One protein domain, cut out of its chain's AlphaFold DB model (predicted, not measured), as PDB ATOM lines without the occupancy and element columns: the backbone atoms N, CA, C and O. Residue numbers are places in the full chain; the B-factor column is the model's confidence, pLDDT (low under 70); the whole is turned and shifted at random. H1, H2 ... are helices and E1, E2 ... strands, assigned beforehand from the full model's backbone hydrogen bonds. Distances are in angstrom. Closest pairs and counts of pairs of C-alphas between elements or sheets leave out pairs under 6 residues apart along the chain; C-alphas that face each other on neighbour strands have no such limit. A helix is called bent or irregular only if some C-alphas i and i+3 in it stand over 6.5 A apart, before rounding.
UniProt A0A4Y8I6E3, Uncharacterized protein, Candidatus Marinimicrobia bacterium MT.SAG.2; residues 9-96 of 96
ATOM      1  N   LEU A   9      96.281 135.819  98.841       91.31
ATOM      2  CA  LEU A   9      96.726 135.247  97.569       91.31
ATOM      3  C   LEU A   9      95.661 135.443  96.483       91.31
ATOM      4  O   LEU A   9      95.985 135.819  95.359       91.31
ATOM      5  N   GLU A  10      94.400 135.235  96.838       92.88
ATOM      6  CA  GLU A  10      93.230 135.395  95.990       92.88
ATOM      7  C   GLU A  10      93.067 136.853  95.557       92.88
ATOM      8  O   GLU A  10      92.953 137.115  94.361       92.88
ATOM      9  N   ASP A  11      93.192 137.800  96.490       93.88
ATOM     10  CA  ASP A  11      93.194 139.238  96.207       93.88
ATOM     11  C   ASP A  11      94.317 139.611  95.225       93.88
ATOM     12  O   ASP A  11      94.124 140.386  94.283       93.88
ATOM     13  N   HIS A  12      95.521 139.059  95.417       94.50
ATOM     14  CA  HIS A  12      96.639 139.274  94.498       94.50
ATOM     15  C   HIS A  12      96.377 138.683  93.107       94.50
ATOM     16  O   HIS A  12      96.714 139.321  92.106       94.50
ATOM     17  N   MET A  13      95.764 137.500  93.026       95.38
ATOM     18  CA  MET A  13      95.385 136.867  91.763       95.38
ATOM     19  C   MET A  13      94.289 137.660  91.037       95.38
ATOM     20  O   MET A  13      94.418 137.908  89.838       95.38
ATOM     21  N   GLU A  14      93.262 138.133  91.744       96.25
ATOM     22  CA  GLU A  14      92.191 138.950  91.160       96.25
ATOM     23  C   GLU A  14      92.752 140.261  90.599       96.25
ATOM     24  O   GLU A  14      92.497 140.621  89.446       96.25
ATOM     25  N   ARG A  15      93.621 140.937  91.361       97.00
ATOM     26  CA  ARG A  15      94.318 142.152  90.908       97.00
ATOM     27  C   ARG A  15      95.231 141.911  89.706       97.00
ATOM     28  O   ARG A  15      95.457 142.833  88.926       97.00
ATOM     29  N   ALA A  16      95.750 140.694  89.545       96.38
ATOM     30  CA  ALA A  16      96.521 140.279  88.374       96.38
ATOM     31  C   ALA A  16      95.641 139.881  87.167       96.38
ATOM     32  O   ALA A  16      96.175 139.546  86.106       96.38
ATOM     33  N   GLY A  17      94.311 139.951  87.305       97.62
ATOM     34  CA  GLY A  17      93.328 139.711  86.248       97.62
ATOM     35  C   GLY A  17      92.784 138.284  86.192       97.62
ATOM     36  O   GLY A  17      92.017 137.983  85.279       97.62
ATOM     37  N   PHE A  18      93.154 137.415  87.135       97.69
ATOM     38  CA  PHE A  18      92.585 136.074  87.206       97.69
ATOM     39  C   PHE A  18      91.129 136.117  87.686       97.69
ATOM     40  O   PHE A  18      90.732 136.956  88.490       97.69
ATOM     41  N   ARG A  19      90.326 135.180  87.189       96.31
ATOM     42  CA  ARG A  19      88.912 134.978  87.516       96.31
ATOM     43  C   ARG A  19      88.679 133.529  87.914       96.31
ATOM     44  O   ARG A  19      89.516 132.668  87.644       96.31
ATOM     45  N   ASN A  20      87.517 133.253  88.506       96.19
ATOM     46  CA  ASN A  20      87.143 131.910  88.963       96.19
ATOM     47  C   ASN A  20      88.230 131.301  89.867       96.19
ATOM     48  O   ASN A  20      88.625 130.151  89.683       96.19
ATOM     49  N   ILE A  21      88.758 132.122  90.782       95.94
ATOM     50  CA  ILE A  21      89.858 131.734  91.662       95.94
ATOM     51  C   ILE A  21      89.322 130.756  92.701       95.94
ATOM     52  O   ILE A  21      88.331 131.030  93.375       95.94
ATOM     53  N   VAL A  22      89.993 129.620  92.820       94.12
ATOM     54  CA  VAL A  22      89.782 128.642  93.883       94.12
ATOM     55  C   VAL A  22      91.099 128.439  94.604       94.12
ATOM     56  O   VAL A  22      92.156 128.390  93.970       94.12
ATOM     57  N   SER A  23      91.035 128.324  95.921       93.12
ATOM     58  CA  SER A  23      92.193 128.068  96.759       93.12
ATOM     59  C   SER A  23      91.861 127.039  97.829       93.12
ATOM     60  O   SER A  23      90.719 126.908  98.277       93.12
ATOM     61  N   GLU A  24      92.874 126.296  98.246       92.94
ATOM     62  CA  GLU A  24      92.786 125.397  99.382       92.94
ATOM     63  C   GLU A  24      94.113 125.335 100.137       92.94
ATOM     64  O   GLU A  24      95.193 125.587  99.596       92.94
ATOM     65  N   LYS A  25      94.019 124.990 101.421       92.12
ATOM     66  CA  LYS A  25      95.172 124.665 102.255       92.12
ATOM     67  C   LYS A  25      95.275 123.160 102.356       92.12
ATOM     68  O   LYS A  25      94.344 122.517 102.839       92.12
ATOM     69  N   ILE A  26      96.429 122.625 101.991       92.25
ATOM     70  CA  ILE A  26      96.759 121.226 102.228       92.25
ATOM     71  C   ILE A  26      97.876 121.137 103.261       92.25
ATOM     72  O   ILE A  26      98.798 121.955 103.277       92.25
ATOM     73  N   THR A  27      97.806 120.131 104.125       92.69
ATOM     74  CA  THR A  27      98.963 119.740 104.930       92.69
ATOM     75  C   THR A  27      99.894 118.942 104.031       92.69
ATOM     76  O   THR A  27      99.510 117.890 103.525       92.69
ATOM     77  N   ALA A  28     101.103 119.448 103.824       91.56
ATOM     78  CA  ALA A  28     102.146 118.780 103.066       91.56
ATOM     79  C   ALA A  28     103.371 118.656 103.967       91.56
ATOM     80  O   ALA A  28     103.932 119.656 104.410       91.56
ATOM     81  N   ASN A  29     103.764 117.426 104.269       93.44
ATOM     82  CA  ASN A  29     104.971 117.178 105.034       93.44
ATOM     83  C   ASN A  29     106.168 117.184 104.084       93.44
ATOM     84  O   ASN A  29     106.135 116.514 103.052       93.44
ATOM     85  N   PHE A  30     107.215 117.923 104.437       93.75
ATOM     86  CA  PHE A  30     108.495 117.810 103.751       93.75
ATOM     87  C   PHE A  30     109.351 116.783 104.471       93.75
ATOM     88  O   PHE A  30     109.618 116.917 105.665       93.75
ATOM     89  N   GLU A  31     109.762 115.760 103.736       96.06
ATOM     90  CA  GLU A  31     110.552 114.657 104.263       96.06
ATOM     91  C   GLU A  31     111.967 114.734 103.706       96.06
ATOM     92  O   GLU A  31     112.163 114.908 102.503       96.06
ATOM     93  N   PHE A  32     112.944 114.587 104.594       97.00
ATOM     94  CA  PHE A  32     114.355 114.526 104.241       97.00
ATOM     95  C   PHE A  32     114.974 113.284 104.867       97.00
ATOM     96  O   PHE A  32     114.609 112.874 105.974       97.00
ATOM     97  N   SER A  33     115.951 112.702 104.176       96.69
ATOM     98  CA  SER A  33     116.695 111.535 104.651       96.69
ATOM     99  C   SER A  33     117.514 111.832 105.909       96.69
ATOM    100  O   SER A  33     117.848 110.915 106.654       96.69
ATOM    101  N   SER A  34     117.827 113.106 106.166       97.06
ATOM    102  CA  SER A  34     118.519 113.563 107.371       97.06
ATOM    103  C   SER A  34     118.294 115.057 107.626       97.06
ATOM    104  O   SER A  34     117.920 115.814 106.729       97.06
ATOM    105  N   ALA A  35     118.590 115.507 108.848       96.81
ATOM    106  CA  ALA A  35     118.621 116.934 109.169       96.81
ATOM    107  C   ALA A  35     119.700 117.696 108.375       96.81
ATOM    108  O   ALA A  35     119.491 118.854 108.015       96.81
ATOM    109  N   GLY A  36     120.826 117.041 108.067       96.75
ATOM    110  CA  GLY A  36     121.895 117.614 107.250       96.75
ATOM    111  C   GLY A  36     121.458 117.882 105.809       96.75
ATOM    112  O   GLY A  36     121.810 118.916 105.246       96.75
ATOM    113  N   GLU A  37     120.623 117.014 105.226       97.25
ATOM    114  CA  GLU A  37     120.037 117.246 103.898       97.25
ATOM    115  C   GLU A  37     119.144 118.495 103.889       97.25
ATOM    116  O   GLU A  37     119.273 119.345 103.006       97.25
ATOM    117  N   TYR A  38     118.303 118.665 104.914       95.81
ATOM    118  CA  TYR A  38     117.515 119.887 105.083       95.81
ATOM    119  C   TYR A  38     118.408 121.129 105.253       95.81
ATOM    120  O   TYR A  38     118.184 122.150 104.601       95.81
ATOM    121  N   ALA A  39     119.444 121.055 106.094       95.44
ATOM    122  CA  ALA A  39     120.368 122.168 106.302       95.44
ATOM    123  C   ALA A  39     121.105 122.549 105.005       95.44
ATOM    124  O   ALA A  39     121.313 123.735 104.741       95.44
ATOM    125  N   GLN A  40     121.457 121.564 104.175       95.69
ATOM    126  CA  GLN A  40     122.047 121.804 102.863       95.69
ATOM    127  C   GLN A  40     121.056 122.475 101.908       95.69
ATOM    128  O   GLN A  40     121.405 123.488 101.306       95.69
ATOM    129  N   LEU A  41     119.806 122.003 101.838       95.75
ATOM    130  CA  LEU A  41     118.770 122.669 101.045       95.75
ATOM    131  C   LEU A  41     118.622 124.142 101.453       95.75
ATOM    132  O   LEU A  41     118.566 125.021 100.596       95.75
ATOM    133  N   MET A  42     118.592 124.429 102.756       95.25
ATOM    134  CA  MET A  42     118.466 125.798 103.257       95.25
ATOM    135  C   MET A  42     119.646 126.689 102.855       95.25
ATOM    136  O   MET A  42     119.421 127.851 102.517       95.25
ATOM    137  N   LYS A  43     120.877 126.162 102.824       94.06
ATOM    138  CA  LYS A  43     122.043 126.890 102.286       94.06
ATOM    139  C   LYS A  43     121.851 127.265 100.818       94.06
ATOM    140  O   LYS A  43     122.221 128.373 100.424       94.06
ATOM    141  N   ASP A  44     121.256 126.362 100.042       94.62
ATOM    142  CA  ASP A  44     121.111 126.506  98.595       94.62
ATOM    143  C   ASP A  44     119.971 127.464  98.209       94.62
ATOM    144  O   ASP A  44     120.096 128.206  97.233       94.62
ATOM    145  N   ILE A  45     118.865 127.488  98.969       95.19
ATOM    146  CA  ILE A  45     117.654 128.244  98.590       95.19
ATOM    147  C   ILE A  45     117.433 129.534  99.389       95.19
ATOM    148  O   ILE A  45     116.772 130.453  98.900       95.19
ATOM    149  N   ALA A  46     117.968 129.650 100.608       93.81
ATOM    150  CA  ALA A  46     117.708 130.795 101.480       93.81
ATOM    151  C   ALA A  46     118.742 131.914 101.282       93.81
ATOM    152  O   ALA A  46     119.467 132.284 102.204       93.81
ATOM    153  N   ALA A  47     118.774 132.506 100.084       92.94
ATOM    154  CA  ALA A  47     119.713 133.581  99.740       92.94
ATOM    155  C   ALA A  47     119.803 134.722 100.784       92.94
ATOM    156  O   ALA A  47     120.921 135.140 101.092       92.94
ATOM    157  N   PRO A  48     118.697 135.209 101.394       93.19
ATOM    158  CA  PRO A  48     118.784 136.223 102.448       93.19
ATOM    159  C   PRO A  48     119.541 135.744 103.691       93.19
ATOM    160  O   PRO A  48     120.309 136.504 104.276       93.19
ATOM    161  N   LEU A  49     119.351 134.483 104.084       92.31
ATOM    162  CA  LEU A  49     120.044 133.896 105.225       92.31
ATOM    163  C   LEU A  49     121.541 133.761 104.935       92.31
ATOM    164  O   LEU A  49     122.367 134.183 105.742       92.31
ATOM    165  N   THR A  50     121.892 133.263 103.748       91.50
ATOM    166  CA  THR A  50     123.285 133.172 103.302       91.50
ATOM    167  C   THR A  50     123.950 134.551 103.277       91.50
ATOM    168  O   THR A  50     125.057 134.703 103.788       91.50
ATOM    169  N   ALA A  51     123.261 135.590 102.793       93.88
ATOM    170  CA  ALA A  51     123.776 136.961 102.805       93.88
ATOM    171  C   ALA A  51     124.035 137.492 104.230       93.88
ATOM    172  O   ALA A  51     125.062 138.127 104.476       93.88
ATOM    173  N   ILE A  52     123.158 137.199 105.196       94.19
ATOM    174  CA  ILE A  52     123.383 137.554 106.608       94.19
ATOM    175  C   ILE A  52     124.652 136.871 107.143       94.19
ATOM    176  O   ILE A  52     125.480 137.520 107.787       94.19
ATOM    177  N   LEU A  53     124.829 135.584 106.836       94.44
ATOM    178  CA  LEU A  53     125.944 134.775 107.327       94.44
ATOM    179  C   LEU A  53     127.286 135.139 106.685       94.44
ATOM    180  O   LEU A  53     128.304 135.063 107.363       94.44
ATOM    181  N   THR A  54     127.313 135.616 105.435       93.69
ATOM    182  CA  THR A  54     128.570 136.039 104.777       93.69
ATOM    183  C   THR A  54     129.310 137.170 105.496       93.69
ATOM    184  O   THR A  54     130.517 137.308 105.320       93.69
ATOM    185  N   ASN A  55     128.620 137.951 106.335       94.12
ATOM    186  CA  ASN A  55     129.236 139.002 107.152       94.12
ATOM    187  C   ASN A  55     129.820 138.486 108.482       94.12
ATOM    188  O   ASN A  55     130.355 139.274 109.258       94.12
ATOM    189  N   GLN A  56     129.686 137.190 108.772       96.62
ATOM    190  CA  GLN A  56     130.187 136.545 109.987       96.62
ATOM    191  C   GLN A  56     131.509 135.819 109.724       96.62
ATOM    192  O   GLN A  56     131.841 135.502 108.579       96.62
ATOM    193  N   THR A  57     132.257 135.511 110.788       97.69
ATOM    194  CA  THR A  57     133.473 134.692 110.665       97.69
ATOM    195  C   THR A  57     133.128 133.269 110.205       97.69
ATOM    196  O   THR A  57     132.001 132.812 110.432       97.69
ATOM    197  N   PRO A  58     134.065 132.535 109.576       96.12
ATOM    198  CA  PRO A  58     133.828 131.151 109.159       96.12
ATOM    199  C   PRO A  58     133.342 130.246 110.298       96.12
ATOM    200  O   PRO A  58     132.484 129.392 110.081       96.12
ATOM    201  N   GLU A  59     133.841 130.461 111.516       97.81
ATOM    202  CA  GLU A  59     133.453 129.708 112.710       97.81
ATOM    203  C   GLU A  59     131.989 129.963 113.073       97.81
ATOM    204  O   GLU A  59     131.236 129.015 113.267       97.81
ATOM    205  N   ALA A  60     131.558 131.228 113.082       96.81
ATOM    206  CA  ALA A  60     130.171 131.589 113.366       96.81
ATOM    207  C   ALA A  60     129.201 131.084 112.281       96.81
ATOM    208  O   ALA A  60     128.073 130.693 112.578       96.81
ATOM    209  N   GLN A  61     129.636 131.052 111.016       96.25
ATOM    210  CA  GLN A  61     128.851 130.438 109.940       96.25
ATOM    211  C   GLN A  61     128.697 128.928 110.159       96.25
ATOM    212  O   GLN A  61     127.592 128.400 110.030       96.25
ATOM    213  N   ALA A  62     129.788 128.232 110.495       96.19
ATOM    214  CA  ALA A  62     129.769 126.799 110.771       96.19
ATOM    215  C   ALA A  62     128.883 126.469 111.982       96.19
ATOM    216  O   ALA A  62     128.040 125.578 111.887       96.19
ATOM    217  N   GLU A  63     129.012 127.233 113.070       97.62
ATOM    218  CA  GLU A  63     128.199 127.094 114.281       97.62
ATOM    219  C   GLU A  63     126.709 127.275 113.982       97.62
ATOM    220  O   GLU A  63     125.892 126.462 114.411       97.62
ATOM    221  N   TYR A  64     126.339 128.286 113.187       96.75
ATOM    222  CA  TYR A  64     124.945 128.498 112.800       96.75
ATOM    223  C   TYR A  64     124.365 127.291 112.053       96.75
ATOM    224  O   TYR A  64     123.275 126.816 112.376       96.75
ATOM    225  N   TRP A  65     125.081 126.789 111.044       96.31
ATOM    226  CA  TRP A  65     124.592 125.667 110.244       96.31
ATOM    227  C   TRP A  65     124.531 124.369 111.046       96.31
ATOM    228  O   TRP A  65     123.573 123.615 110.888       96.31
ATOM    229  N   GLN A  66     125.498 124.144 111.936       97.44
ATOM    230  CA  GLN A  66     125.466 123.027 112.872       97.44
ATOM    231  C   GLN A  66     124.265 123.138 113.823       97.44
ATOM    232  O   GLN A  66     123.517 122.177 113.981       97.44
ATOM    233  N   ALA A  67     124.011 124.319 114.387       97.62
ATOM    234  CA  ALA A  67     122.865 124.547 115.262       97.62
ATOM    235  C   ALA A  67     121.520 124.354 114.534       97.62
ATOM    236  O   ALA A  67     120.567 123.830 115.119       97.62
ATOM    237  N   LEU A  68     121.429 124.747 113.256       96.50
ATOM    238  CA  LEU A  68     120.248 124.489 112.427       96.50
ATOM    239  C   LEU A  68     120.017 122.984 112.250       96.50
ATOM    240  O   LEU A  68     118.893 122.515 112.439       96.50
ATOM    241  N   GLU A  69     121.061 122.238 111.896       97.31
ATOM    242  CA  GLU A  69     120.998 120.787 111.719       97.31
ATOM    243  C   GLU A  69     120.597 120.085 113.023       97.31
ATOM    244  O   GLU A  69     119.609 119.349 113.050       97.31
ATOM    245  N   GLU A  70     121.280 120.384 114.129       97.81
ATOM    246  CA  GLU A  70     120.991 119.812 115.447       97.81
ATOM    247  C   GLU A  70     119.564 120.129 115.904       97.81
ATOM    248  O   GLU A  70     118.826 119.233 116.322       97.81
ATOM    249  N   SER A  71     119.123 121.387 115.774       97.31
ATOM    250  CA  SER A  71     117.752 121.758 116.134       97.31
ATOM    251  C   SER A  71     116.721 121.075 115.240       97.31
ATOM    252  O   SER A  71     115.603 120.836 115.705       97.31
ATOM    253  N   THR A  72     117.039 120.820 113.972       96.81
ATOM    254  CA  THR A  72     116.124 120.138 113.053       96.81
ATOM    255  C   THR A  72     116.004 118.669 113.440       96.81
ATOM    256  O   THR A  72     114.890 118.177 113.608       96.81
ATOM    257  N   ALA A  73     117.134 118.002 113.684       96.38
ATOM    258  CA  ALA A  73     117.169 116.621 114.152       96.38
ATOM    259  C   ALA A  73     116.384 116.447 115.460       96.38
ATOM    260  O   ALA A  73     115.574 115.537 115.577       96.38
ATOM    261  N   GLN A  74     116.558 117.346 116.432       96.19
ATOM    262  CA  GLN A  74     115.883 117.241 117.730       96.19
ATOM    263  C   GLN A  74     114.365 117.445 117.654       96.19
ATOM    264  O   GLN A  74     113.625 116.814 118.406       96.19
ATOM    265  N   LYS A  75     113.891 118.353 116.794       96.12
ATOM    266  CA  LYS A  75     112.475 118.757 116.765       96.12
ATOM    267  C   LYS A  75     111.631 117.965 115.778       96.12
ATOM    268  O   LYS A  75     110.424 117.867 115.973       96.12
ATOM    269  N   PHE A  76     112.251 117.451 114.722       96.81
ATOM    270  CA  PHE A  76     111.545 116.909 113.563       96.81
ATOM    271  C   PHE A  76     111.979 115.487 113.208       96.81
ATOM    272  O   PHE A  76     111.662 115.031 112.113       96.81
ATOM    273  N   ALA A  77     112.693 114.783 114.097       96.25
ATOM    274  CA  ALA A  77     113.085 113.391 113.877       96.25
ATOM    275  C   ALA A  77     111.887 112.516 113.485       96.25
ATOM    276  O   ALA A  77     110.841 112.544 114.137       96.25
ATOM    277  N   SER A  78     112.069 111.701 112.449       95.69
ATOM    278  CA  SER A  78     111.147 110.624 112.103       95.69
ATOM    279  C   SER A  78     111.570 109.311 112.763       95.69
ATOM    280  O   SER A  78     112.744 109.087 113.061       95.69
ATOM    281  N   GLU A  79     110.623 108.383 112.915       91.81
ATOM    282  CA  GLU A  79     110.916 107.019 113.389       91.81
ATOM    283  C   GLU A  79     111.841 106.243 112.432       91.81
ATOM    284  O   GLU A  79     112.532 105.314 112.844       91.81
ATOM    285  N   SER A  80     111.883 106.638 111.157       88.44
ATOM    286  CA  SER A  80     112.728 106.042 110.116       88.44
ATOM    287  C   SER A  80     114.163 106.588 110.080       88.44
ATOM    288  O   SER A  80     114.949 106.146 109.246       88.44
ATOM    289  N   GLY A  81     114.518 107.522 110.970       87.00
ATOM    290  CA  GLY A  81     115.863 108.103 111.060       87.00
ATOM    291  C   GLY A  81     116.109 109.332 110.176       87.00
ATOM    292  O   GLY A  81     117.232 109.827 110.138       87.00
ATOM    293  N   GLY A  82     115.076 109.833 109.494       95.88
ATOM    294  CA  GLY A  82     115.094 111.095 108.754       95.88
ATOM    295  C   GLY A  82     114.474 112.242 109.553       95.88
ATOM    296  O   GLY A  82     114.370 112.185 110.781       95.88
ATOM    297  N   VAL A  83     114.032 113.288 108.852       97.62
ATOM    298  CA  VAL A  83     113.240 114.374 109.450       97.62
ATOM    299  C   VAL A  83     111.971 114.650 108.650       97.62
ATOM    300  O   VAL A  83     111.977 114.582 107.421       97.62
ATOM    301  N   ILE A  84     110.886 114.973 109.354       97.06
ATOM    302  CA  ILE A  84     109.587 115.332 108.776       97.06
ATOM    303  C   ILE A  84     109.221 116.728 109.270       97.06
ATOM    304  O   ILE A  84     108.959 116.923 110.456       97.06
ATOM    305  N   LEU A  85     109.182 117.699 108.359       95.19
ATOM    306  CA  LEU A  85     108.805 119.079 108.647       95.19
ATOM    307  C   LEU A  85     107.333 119.295 108.268       95.19
ATOM    308  O   LEU A  85     107.013 119.354 107.074       95.19
ATOM    309  N   PRO A  86     106.422 119.442 109.249       92.94
ATOM    310  CA  PRO A  86     105.020 119.714 108.966       92.94
ATOM    311  C   PRO A  86     104.883 121.085 108.310       92.94
ATOM    312  O   PRO A  86     105.332 122.088 108.866       92.94
ATOM    313  N   SER A  87     104.255 121.140 107.140       91.31
ATOM    314  CA  SER A  87     103.993 122.395 106.438       91.31
ATOM    315  C   SER A  87     102.550 122.486 105.963       91.31
ATOM    316  O   SER A  87     101.850 121.489 105.779       91.31
ATOM    317  N   VAL A  88     102.100 123.725 105.780       91.69
ATOM    318  CA  VAL A  88     100.823 124.040 105.145       91.69
ATOM    319  C   VAL A  88     101.133 124.672 103.801       91.69
ATOM    320  O   VAL A  88     101.758 125.729 103.740       91.69
ATOM    321  N   THR A  89     100.676 124.027 102.737       90.38
ATOM    322  CA  THR A  89     100.816 124.520 101.370       90.38
ATOM    323  C   THR A  89      99.495 125.127 100.924       90.38
ATOM    324  O   THR A  89      98.435 124.522 101.083       90.38
ATOM    325  N   LEU A  90      99.567 126.331 100.362       91.56
ATOM    326  CA  LEU A  90      98.450 126.974  99.681       91.56
ATOM    327  C   LEU A  90      98.466 126.559  98.211       91.56
ATOM    328  O   LEU A  90      99.433 126.832  97.501       91.56
ATOM    329  N   LEU A  91      97.398 125.909  97.762       91.81
ATOM    330  CA  LEU A  91      97.136 125.663  96.350       91.81
ATOM    331  C   LEU A  91      96.113 126.684  95.878       91.81
ATOM    332  O   LEU A  91      95.096 126.875  96.536       91.81
ATOM    333  N   ALA A  92      96.374 127.337  94.750       93.06
ATOM    334  CA  ALA A  92      95.421 128.245  94.132       93.06
ATOM    335  C   ALA A  92      95.438 128.090  92.613       93.06
ATOM    336  O   ALA A  92      96.493 127.913  92.002       93.06
ATOM    337  N   ALA A  93      94.260 128.167  92.005       95.12
ATOM    338  CA  ALA A  93      94.075 128.110  90.565       95.12
ATOM    339  C   ALA A  93      93.082 129.188  90.133       95.12
ATOM    340  O   ALA A  93      92.129 129.488  90.844       95.12
ATOM    341  N   GLY A  94      93.301 129.763  88.954       94.69
ATOM    342  CA  GLY A  94      92.427 130.772  88.369       94.69
ATOM    343  C   GLY A  94      92.565 130.795  86.852       94.69
ATOM    344  O   GLY A  94      93.557 130.327  86.292       94.69
ATOM    345  N   GLN A  95      91.557 131.337  86.182       97.25
ATOM    346  CA  GLN A  95      91.523 131.513  84.733       97.25
ATOM    347  C   GLN A  95      91.937 132.941  84.397       97.25
ATOM    348  O   GLN A  95      91.482 133.867  85.060       97.25
ATOM    349  N   LYS A  96      92.797 133.120  83.398       87.75
ATOM    350  CA  LYS A  96      93.210 134.451  82.944       87.75
ATOM    351  C   LYS A  96      92.295 134.968  81.841       87.75
ATOM    352  O   LYS A  96      91.921 134.144  80.979       87.75
TER     353      LYS A  96
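What this domain is: This is residues 9 to 96 of the 96 residues of an uncharacterized protein of Candidatus Marinimicrobia bacterium MT.SAG.2 (UniProt A0A4Y8I6E3). A long, bent ribbon of two strands, E1 and E2, makes an arm, with the small helix H1 packed on one end and a head of three helices at the other. In the head, H2 and H4 spread as a V from the ribbon's end, and H3 spans their far ends. The 88 printed residues hold, in chain order, H1 E1 H2 H3 H4 E2; the sheet is E1 - E2, antiparallel, and the class is mixed. The whole is only just loose, close to extended, with a radius of gyration of the C-alphas of 18.0 A and spans of 51 by 37 by 15 A.

Where its parts are: Find C-alpha 9 at (96.726, 135.247, 97.569), where H1, residues 9 to 15, begins. E1, residues 19 to 32, covers 36.7 A and bends by 54 degrees at residue 27. Next come H2, residues 35 to 45, H3, residues 47 to 54, and H4, residues 58 to 76, 26.8 A long. E2, residues 83 to 95, covers 37.1 A, bends by 51 degrees at residue 86 and ends at C-alpha 95, (91.523, 131.513, 84.733).

How they stand to each other: Between E1 and E2, look for N 24 and O 91, 2.9 A apart, and N 85 and O 30, 2.8 A. The closest C-alphas of H1 and E1 are Glu 10 and Ile 21, 6.6 A. H4 touches H2 with residues 65 to 73 alone, closest at the C-alphas of Ala 35 and Glu 69, 5.2 A, at a steep tilt of 56 degrees, opposite ways. H3 is close to but not clearly touching H2; the closest C-alphas, Lys 43 and Thr 50, are 6.5 A apart. H1 is apart from H4. In H1, H2, H3 and H4 every O i to N i+4 pair is within hydrogen-bond range.

The domain as a whole: The C-alphas farthest apart, Asn 20 and Glu 59, are 52.1 A apart. The printed part has no cut and no long link, and no printed residue is under 70 in pLDDT.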